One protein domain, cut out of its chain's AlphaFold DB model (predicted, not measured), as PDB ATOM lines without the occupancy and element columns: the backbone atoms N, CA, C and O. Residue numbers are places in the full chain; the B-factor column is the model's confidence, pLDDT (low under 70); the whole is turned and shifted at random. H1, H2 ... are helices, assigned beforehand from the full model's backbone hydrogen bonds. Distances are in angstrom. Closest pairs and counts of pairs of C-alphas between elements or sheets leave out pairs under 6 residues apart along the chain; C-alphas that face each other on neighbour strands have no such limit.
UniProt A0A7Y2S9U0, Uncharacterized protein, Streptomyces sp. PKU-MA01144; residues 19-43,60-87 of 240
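AT A GLANCE: This is residues 19 to 43 and 60 to 87 of the 240 residues of an uncharacterized protein of Streptomyces sp. PKU-MA01144 (UniProt A0A7Y2S9U0). Two separate helices make a flat, open T with a gap at its joint: H1 is the stem and points at the side of H2, the longer crossbar. Residues 37 to 43, with no named element, lie between them. The printed part has 53 residues with two named helices, H1 then H2, and no named strand; its class is all helix. It is extended, with a radius of gyration of the C-alphas of 17.6 A and spans of 52 by 37 by 9 A.

IN THESE COORDINATES: H1 is residues 19 to 36, 26.4 A long, from C-alpha 19 at (13.601, 27.496, -68.150). H2 is residues 60 to 85, 37.6 A long, ending at C-alpha 85 at (23.025, -0.117, -29.381).

HOW THE PARTS SIT: H1 and H2 are apart, with no C-alpha of the one within 8 A of the other. In H2 every O i to N i+4 pair is within hydrogen-bond range, in H1 10 of 14.

THE WHOLE: The C-alphas farthest apart, of Val 19 and Gly 87, are 53.8 A apart. Residues 44 to 59 are not printed; C-alphas 43 and 60 are 13.0 A apart across the cut. Mean pLDDT is 64 in H1 and 87 in H2.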
ATOM      1  N   VAL A  19      13.965  27.280 -69.559       59.66
ATOM      2  CA  VAL A  19      13.601  27.496 -68.150       59.66
ATOM      3  C   VAL A  19      13.588  26.172 -67.378       59.66
ATOM      4  O   VAL A  19      14.071  26.114 -66.247       59.66
ATOM      5  N   THR A  20      13.105  25.090 -67.995       57.03
ATOM      6  CA  THR A  20      13.015  23.760 -67.368       57.03
ATOM      7  C   THR A  20      14.396  23.182 -67.049       57.03
ATOM      8  O   THR A  20      14.565  22.537 -66.017       57.03
ATOM      9  N   MET A  21      15.406  23.450 -67.886       59.00
ATOM     10  CA  MET A  21      16.769  22.938 -67.673       59.00
ATOM     11  C   MET A  21      17.611  23.744 -66.669       59.00
ATOM     12  O   MET A  21      18.580  23.212 -66.132       59.00
ATOM     13  N   GLN A  22      17.267  25.000 -66.361       59.66
ATOM     14  CA  GLN A  22      18.066  25.797 -65.415       59.66
ATOM     15  C   GLN A  22      17.823  25.441 -63.941       59.66
ATOM     16  O   GLN A  22      18.738  25.612 -63.129       59.66
ATOM     17  N   ILE A  23      16.644  24.912 -63.591       59.03
ATOM     18  CA  ILE A  23      16.279  24.606 -62.196       59.03
ATOM     19  C   ILE A  23      17.205  23.542 -61.595       59.03
ATOM     20  O   ILE A  23      17.684  23.721 -60.474       59.03
ATOM     21  N   ASP A  24      17.530  22.493 -62.355       64.12
ATOM     22  CA  ASP A  24      18.338  21.377 -61.855       64.12
ATOM     23  C   ASP A  24      19.745  21.842 -61.435       64.12
ATOM     24  O   ASP A  24      20.254  21.443 -60.399       64.12
ATOM     25  N   SER A  25      20.348  22.811 -62.135       64.19
ATOM     26  CA  SER A  25      21.681  23.331 -61.777       64.19
ATOM     27  C   SER A  25      21.720  24.149 -60.473       64.19
ATOM     28  O   SER A  25      22.732  24.147 -59.760       64.19
ATOM     29  N   VAL A  26      20.634  24.860 -60.146       69.62
ATOM     30  CA  VAL A  26      20.548  25.724 -58.955       69.62
ATOM     31  C   VAL A  26      20.108  24.911 -57.743       69.62
ATOM     32  O   VAL A  26      20.679  25.077 -56.662       69.62
ATOM     33  N   GLU A  27      19.167  23.986 -57.925       71.56
ATOM     34  CA  GLU A  27      18.770  23.052 -56.875       71.56
ATOM     35  C   GLU A  27      19.856  22.005 -56.615       71.56
ATOM     36  O   GLU A  27      20.188  21.783 -55.455       71.56
ATOM     37  N   PHE A  28      20.552  21.479 -57.631       69.12
ATOM     38  CA  PHE A  28      21.758  20.669 -57.417       69.12
ATOM     39  C   PHE A  28      22.813  21.454 -56.632       69.12
ATOM     40  O   PHE A  28      23.364  20.927 -55.672       69.12
ATOM     41  N   ARG A  29      23.053  22.740 -56.936       74.44
ATOM     42  CA  ARG A  29      23.969  23.584 -56.142       74.44
ATOM     43  C   ARG A  29      23.505  23.755 -54.688       74.44
ATOM     44  O   ARG A  29      24.348  23.732 -53.792       74.44
ATOM     45  N   ARG A  30      22.201  23.905 -54.435       74.75
ATOM     46  CA  ARG A  30      21.622  24.001 -53.079       74.75
ATOM     47  C   ARG A  30      21.706  22.679 -52.318       74.75
ATOM     48  O   ARG A  30      22.138  22.678 -51.172       74.75
ATOM     49  N   LEU A  31      21.373  21.563 -52.960       70.25
ATOM     50  CA  LEU A  31      21.470  20.214 -52.402       70.25
ATOM     51  C   LEU A  31      22.929  19.815 -52.147       70.25
ATOM     52  O   LEU A  31      23.233  19.223 -51.116       70.25
ATOM     53  N   HIS A  32      23.856  20.194 -53.028       66.19
ATOM     54  CA  HIS A  32      25.287  19.951 -52.850       66.19
ATOM     55  C   HIS A  32      25.887  20.834 -51.744       66.19
ATOM     56  O   HIS A  32      26.770  20.377 -51.021       66.19
ATOM     57  N   ALA A  33      25.380  22.059 -51.553       65.31
ATOM     58  CA  ALA A  33      25.712  22.895 -50.398       65.31
ATOM     59  C   ALA A  33      25.139  22.316 -49.089       65.31
ATOM     60  O   ALA A  33      25.874  22.198 -48.112       65.31
ATOM     61  N   ALA A  34      23.879  21.869 -49.088       63.06
ATOM     62  CA  ALA A  34      23.242  21.211 -47.943       63.06
ATOM     63  C   ALA A  34      23.945  19.892 -47.560       63.06
ATOM     64  O   ALA A  34      24.127  19.591 -46.379       63.06
ATOM     65  N   ARG A  35      24.414  19.129 -48.555       56.88
ATOM     66  CA  ARG A  35      25.228  17.924 -48.355       56.88
ATOM     67  C   ARG A  35      26.621  18.259 -47.817       56.88
ATOM     68  O   ARG A  35      27.070  17.591 -46.892       56.88
ATOM     69  N   ALA A  36      27.270  19.309 -48.325       53.69
ATOM     70  CA  ALA A  36      28.552  19.786 -47.799       53.69
ATOM     71  C   ALA A  36      28.450  20.279 -46.341       53.69
ATOM     72  O   ALA A  36      29.400  20.121 -45.582       53.69
ATOM     73  N   THR A  37      27.293  20.802 -45.916       54.62
ATOM     74  CA  THR A  37      27.033  21.126 -44.501       54.62
ATOM     75  C   THR A  37      26.695  19.921 -43.620       54.62
ATOM     76  O   THR A  37      26.621  20.093 -42.407       54.62
ATOM     77  N   SER A  38      26.486  18.726 -44.187       55.66
ATOM     78  CA  SER A  38      26.049  17.548 -43.423       55.66
ATOM     79  C   SER A  38      27.064  16.402 -43.403       55.66
ATOM     80  O   SER A  38      27.225  15.786 -42.356       55.66
ATOM     81  N   GLU A  39      27.759  16.117 -44.510       57.19
ATOM     82  CA  GLU A  39      28.811  15.090 -44.543       57.19
ATOM     83  C   GLU A  39      29.867  15.354 -45.631       57.19
ATOM     84  O   GLU A  39      29.888  14.717 -46.685       57.19
ATOM     85  N   ALA A  40      30.765  16.303 -45.362       48.16
ATOM     86  CA  ALA A  40      32.149  16.283 -45.840       48.16
ATOM     87  C   ALA A  40      32.969  17.338 -45.077       48.16
ATOM     88  O   ALA A  40      32.621  18.518 -45.136       48.16
ATOM     89  N   PRO A  41      34.086  16.994 -44.408       48.25
ATOM     90  CA  PRO A  41      35.070  18.008 -44.052       48.25
ATOM     91  C   PRO A  41      35.658  18.568 -45.359       48.25
ATOM     92  O   PRO A  41      36.216  17.793 -46.145       48.25
ATOM     93  N   PRO A  42      35.546  19.879 -45.639       48.91
ATOM     94  CA  PRO A  42      35.990  20.414 -46.914       48.91
ATOM     95  C   PRO A  42      37.502  20.228 -47.077       48.91
ATOM     96  O   PRO A  42      38.305  20.786 -46.316       48.91
ATOM     97  N   GLN A  43      37.885  19.484 -48.118       55.47
ATOM     98  CA  GLN A  43      39.239  19.446 -48.689       55.47
ATOM     99  C   GLN A  43      39.517  20.758 -49.448       55.47
ATOM    100  O   GLN A  43      39.942  20.771 -50.598       55.47
ATOM    101  N   LYS A  60      48.340  26.140 -40.834       63.50
ATOM    102  CA  LYS A  60      48.537  24.764 -41.336       63.50
ATOM    103  C   LYS A  60      48.750  23.717 -40.227       63.50
ATOM    104  O   LYS A  60      48.396  22.558 -40.429       63.50
ATOM    105  N   LYS A  61      49.269  24.090 -39.046       68.06
ATOM    106  CA  LYS A  61      49.382  23.166 -37.897       68.06
ATOM    107  C   LYS A  61      48.034  22.963 -37.212       68.06
ATOM    108  O   LYS A  61      47.655  21.820 -36.971       68.06
ATOM    109  N   PHE A  62      47.289  24.040 -36.967       71.25
ATOM    110  CA  PHE A  62      45.957  23.953 -36.363       71.25
ATOM    111  C   PHE A  62      44.979  23.154 -37.229       71.25
ATOM    112  O   PHE A  62      44.240  22.334 -36.695       71.25
ATOM    113  N   ARG A  63      45.050  23.283 -38.562       79.25
ATOM    114  CA  ARG A  63      44.230  22.474 -39.479       79.25
ATOM    115  C   ARG A  63      44.539  20.972 -39.385       79.25
ATOM    116  O   ARG A  63      43.616  20.168 -39.388       79.25
ATOM    117  N   ARG A  64      45.815  20.586 -39.221       79.50
ATOM    118  CA  ARG A  64      46.218  19.179 -38.995       79.50
ATOM    119  C   ARG A  64      45.767  18.650 -37.632       79.50
ATOM    120  O   ARG A  64      45.250  17.542 -37.563       79.50
ATOM    121  N   ILE A  65      45.927  19.438 -36.566       84.56
ATOM    122  CA  ILE A  65      45.477  19.061 -35.212       84.56
ATOM    123  C   ILE A  65      43.951  18.903 -35.185       84.56
ATOM    124  O   ILE A  65      43.457  17.914 -34.655       84.56
ATOM    125  N   GLY A  66      43.215  19.822 -35.821       87.44
ATOM    126  CA  GLY A  66      41.763  19.737 -35.973       87.44
ATOM    127  C   GLY A  66      41.316  18.463 -36.691       87.44
ATOM    128  O   GLY A  66      40.388  17.813 -36.231       87.44
ATOM    129  N   TRP A  67      42.016  18.050 -37.752       91.69
ATOM    130  CA  TRP A  67      41.742  16.791 -38.458       91.69
ATOM    131  C   TRP A  67      41.987  15.537 -37.608       91.69
ATOM    132  O   TRP A  67      41.147  14.639 -37.588       91.69
ATOM    133  N   VAL A  68      43.106  15.477 -36.878       91.25
ATOM    134  CA  VAL A  68      43.400  14.352 -35.968       91.25
ATOM    135  C   VAL A  68      42.365  14.282 -34.841       91.25
ATOM    136  O   VAL A  68      41.860  13.204 -34.532       91.25
ATOM    137  N   LEU A  69      41.999  15.432 -34.267       92.62
ATOM    138  CA  LEU A  69      40.985  15.517 -33.217       92.62
ATOM    139  C   LEU A  69      39.581  15.173 -33.740       92.62
ATOM    140  O   LEU A  69      38.830  14.501 -33.039       92.62
ATOM    141  N   ALA A  70      39.236  15.569 -34.968       92.06
ATOM    142  CA  ALA A  70      37.970  15.216 -35.607       92.06
ATOM    143  C   ALA A  70      37.852  13.702 -35.843       92.06
ATOM    144  O   ALA A  70      36.813  13.128 -35.532       92.06
ATOM    145  N   LEU A  71      38.920  13.040 -36.307       94.75
ATOM    146  CA  LEU A  71      38.956  11.579 -36.452       94.75
ATOM    147  C   LEU A  71      38.818  10.859 -35.103       94.75
ATOM    148  O   LEU A  71      38.032   9.920 -34.990       94.75
ATOM    149  N   ALA A  72      39.529  11.320 -34.068       96.12
ATOM    150  CA  ALA A  72      39.407  10.765 -32.718       96.12
ATOM    151  C   ALA A  72      37.989  10.952 -32.144       96.12
ATOM    152  O   ALA A  72      37.416  10.018 -31.586       96.12
ATOM    153  N   CYS A  73      37.401  12.136 -32.333       94.38
ATOM    154  CA  CYS A  73      36.035  12.455 -31.918       94.38
ATOM    155  C   CYS A  73      34.998  11.592 -32.654       94.38
ATOM    156  O   CYS A  73      34.123  11.016 -32.013       94.38
ATOM    157  N   ALA A  74      35.132  11.425 -33.974       96.44
ATOM    158  CA  ALA A  74      34.255  10.569 -34.770       96.44
ATOM    159  C   ALA A  74      34.346   9.096 -34.334       96.44
ATOM    160  O   ALA A  74      33.318   8.460 -34.113       96.44
ATOM    161  N   GLY A  75      35.558   8.568 -34.126       96.88
ATOM    162  CA  GLY A  75      35.761   7.209 -33.613       96.88
ATOM    163  C   GLY A  75      35.155   7.002 -32.220       96.88
ATOM    164  O   GLY A  75      34.510   5.982 -31.970       96.88
ATOM    165  N   TYR A  76      35.284   7.987 -31.327       94.81
ATOM    166  CA  TYR A  76      34.641   7.958 -30.012       94.81
ATOM    167  C   TYR A  76      33.109   8.031 -30.108       94.81
ATOM    168  O   TYR A  76      32.424   7.252 -29.449       94.81
ATOM    169  N   ALA A  77      32.558   8.889 -30.970       94.94
ATOM    170  CA  ALA A  77      31.116   8.986 -31.195       94.94
ATOM    171  C   ALA A  77      30.532   7.672 -31.744       94.94
ATOM    172  O   ALA A  77      29.530   7.187 -31.223       94.94
ATOM    173  N   VAL A  78      31.195   7.039 -32.721       94.44
ATOM    174  CA  VAL A  78      30.829   5.697 -33.208       94.44
ATOM    175  C   VAL A  78      30.912   4.666 -32.078       94.44
ATOM    176  O   VAL A  78      29.997   3.863 -31.927       94.44
ATOM    177  N   THR A  79      31.952   4.717 -31.241       91.12
ATOM    178  CA  THR A  79      32.093   3.817 -30.082       91.12
ATOM    179  C   THR A  79      30.948   3.989 -29.080       91.12
ATOM    180  O   THR A  79      30.399   2.993 -28.616       91.12
ATOM    181  N   LEU A  80      30.533   5.227 -28.787       91.38
ATOM    182  CA  LEU A  80      29.370   5.502 -27.938       91.38
ATOM    183  C   LEU A  80      28.068   4.996 -28.563       91.38
ATOM    184  O   LEU A  80      27.266   4.389 -27.863       91.38
ATOM    185  N   VAL A  81      27.858   5.195 -29.868       88.88
ATOM    186  CA  VAL A  81      26.678   4.674 -30.579       88.88
ATOM    187  C   VAL A  81      26.650   3.142 -30.532       88.88
ATOM    188  O   VAL A  81      25.623   2.565 -30.190       88.88
ATOM    189  N   VAL A  82      27.781   2.470 -30.771       87.12
ATOM    190  CA  VAL A  82      27.895   1.006 -30.643       87.12
ATOM    191  C   VAL A  82      27.653   0.544 -29.199       87.12
ATOM    192  O   VAL A  82      26.964  -0.451 -29.003       87.12
ATOM    193  N   ALA A  83      28.138   1.272 -28.190       84.19
ATOM    194  CA  ALA A  83      27.883   0.963 -26.778       84.19
ATOM    195  C   ALA A  83      26.425   1.225 -26.346       84.19
ATOM    196  O   ALA A  83      25.917   0.547 -25.454       84.19
ATOM    197  N   LEU A  84      25.736   2.176 -26.985       81.56
ATOM    198  CA  LEU A  84      24.310   2.449 -26.780       81.56
ATOM    199  C   LEU A  84      23.432   1.374 -27.438       81.56
ATOM    200  O   LEU A  84      22.522   0.869 -26.789       81.56
ATOM    201  N   ILE A  85      23.729   0.977 -28.683       81.12
ATOM    202  CA  ILE A  85      23.025  -0.117 -29.381       81.12
ATOM    203  C   ILE A  85      23.306  -1.470 -28.710       81.12
ATOM    204  O   ILE A  85      22.395  -2.277 -28.551       81.12
ATOM    205  N   GLY A  86      24.557  -1.724 -28.318       73.56
ATOM    206  CA  GLY A  86      24.961  -2.957 -27.641       73.56
ATOM    207  C   GLY A  86      24.540  -3.029 -26.173       73.56
ATOM    208  O   GLY A  86      24.597  -4.107 -25.590       73.56
ATOM    209  N   GLY A  87      24.122  -1.898 -25.594       62.75
ATOM    210  CA  GLY A  87      23.821  -1.743 -24.178       62.75
ATOM    211  C   GLY A  87      25.069  -1.861 -23.302       62.75
ATOM    212  O   GLY A  87      25.663  -2.931 -23.172       62.75
TER     213      GLY A  87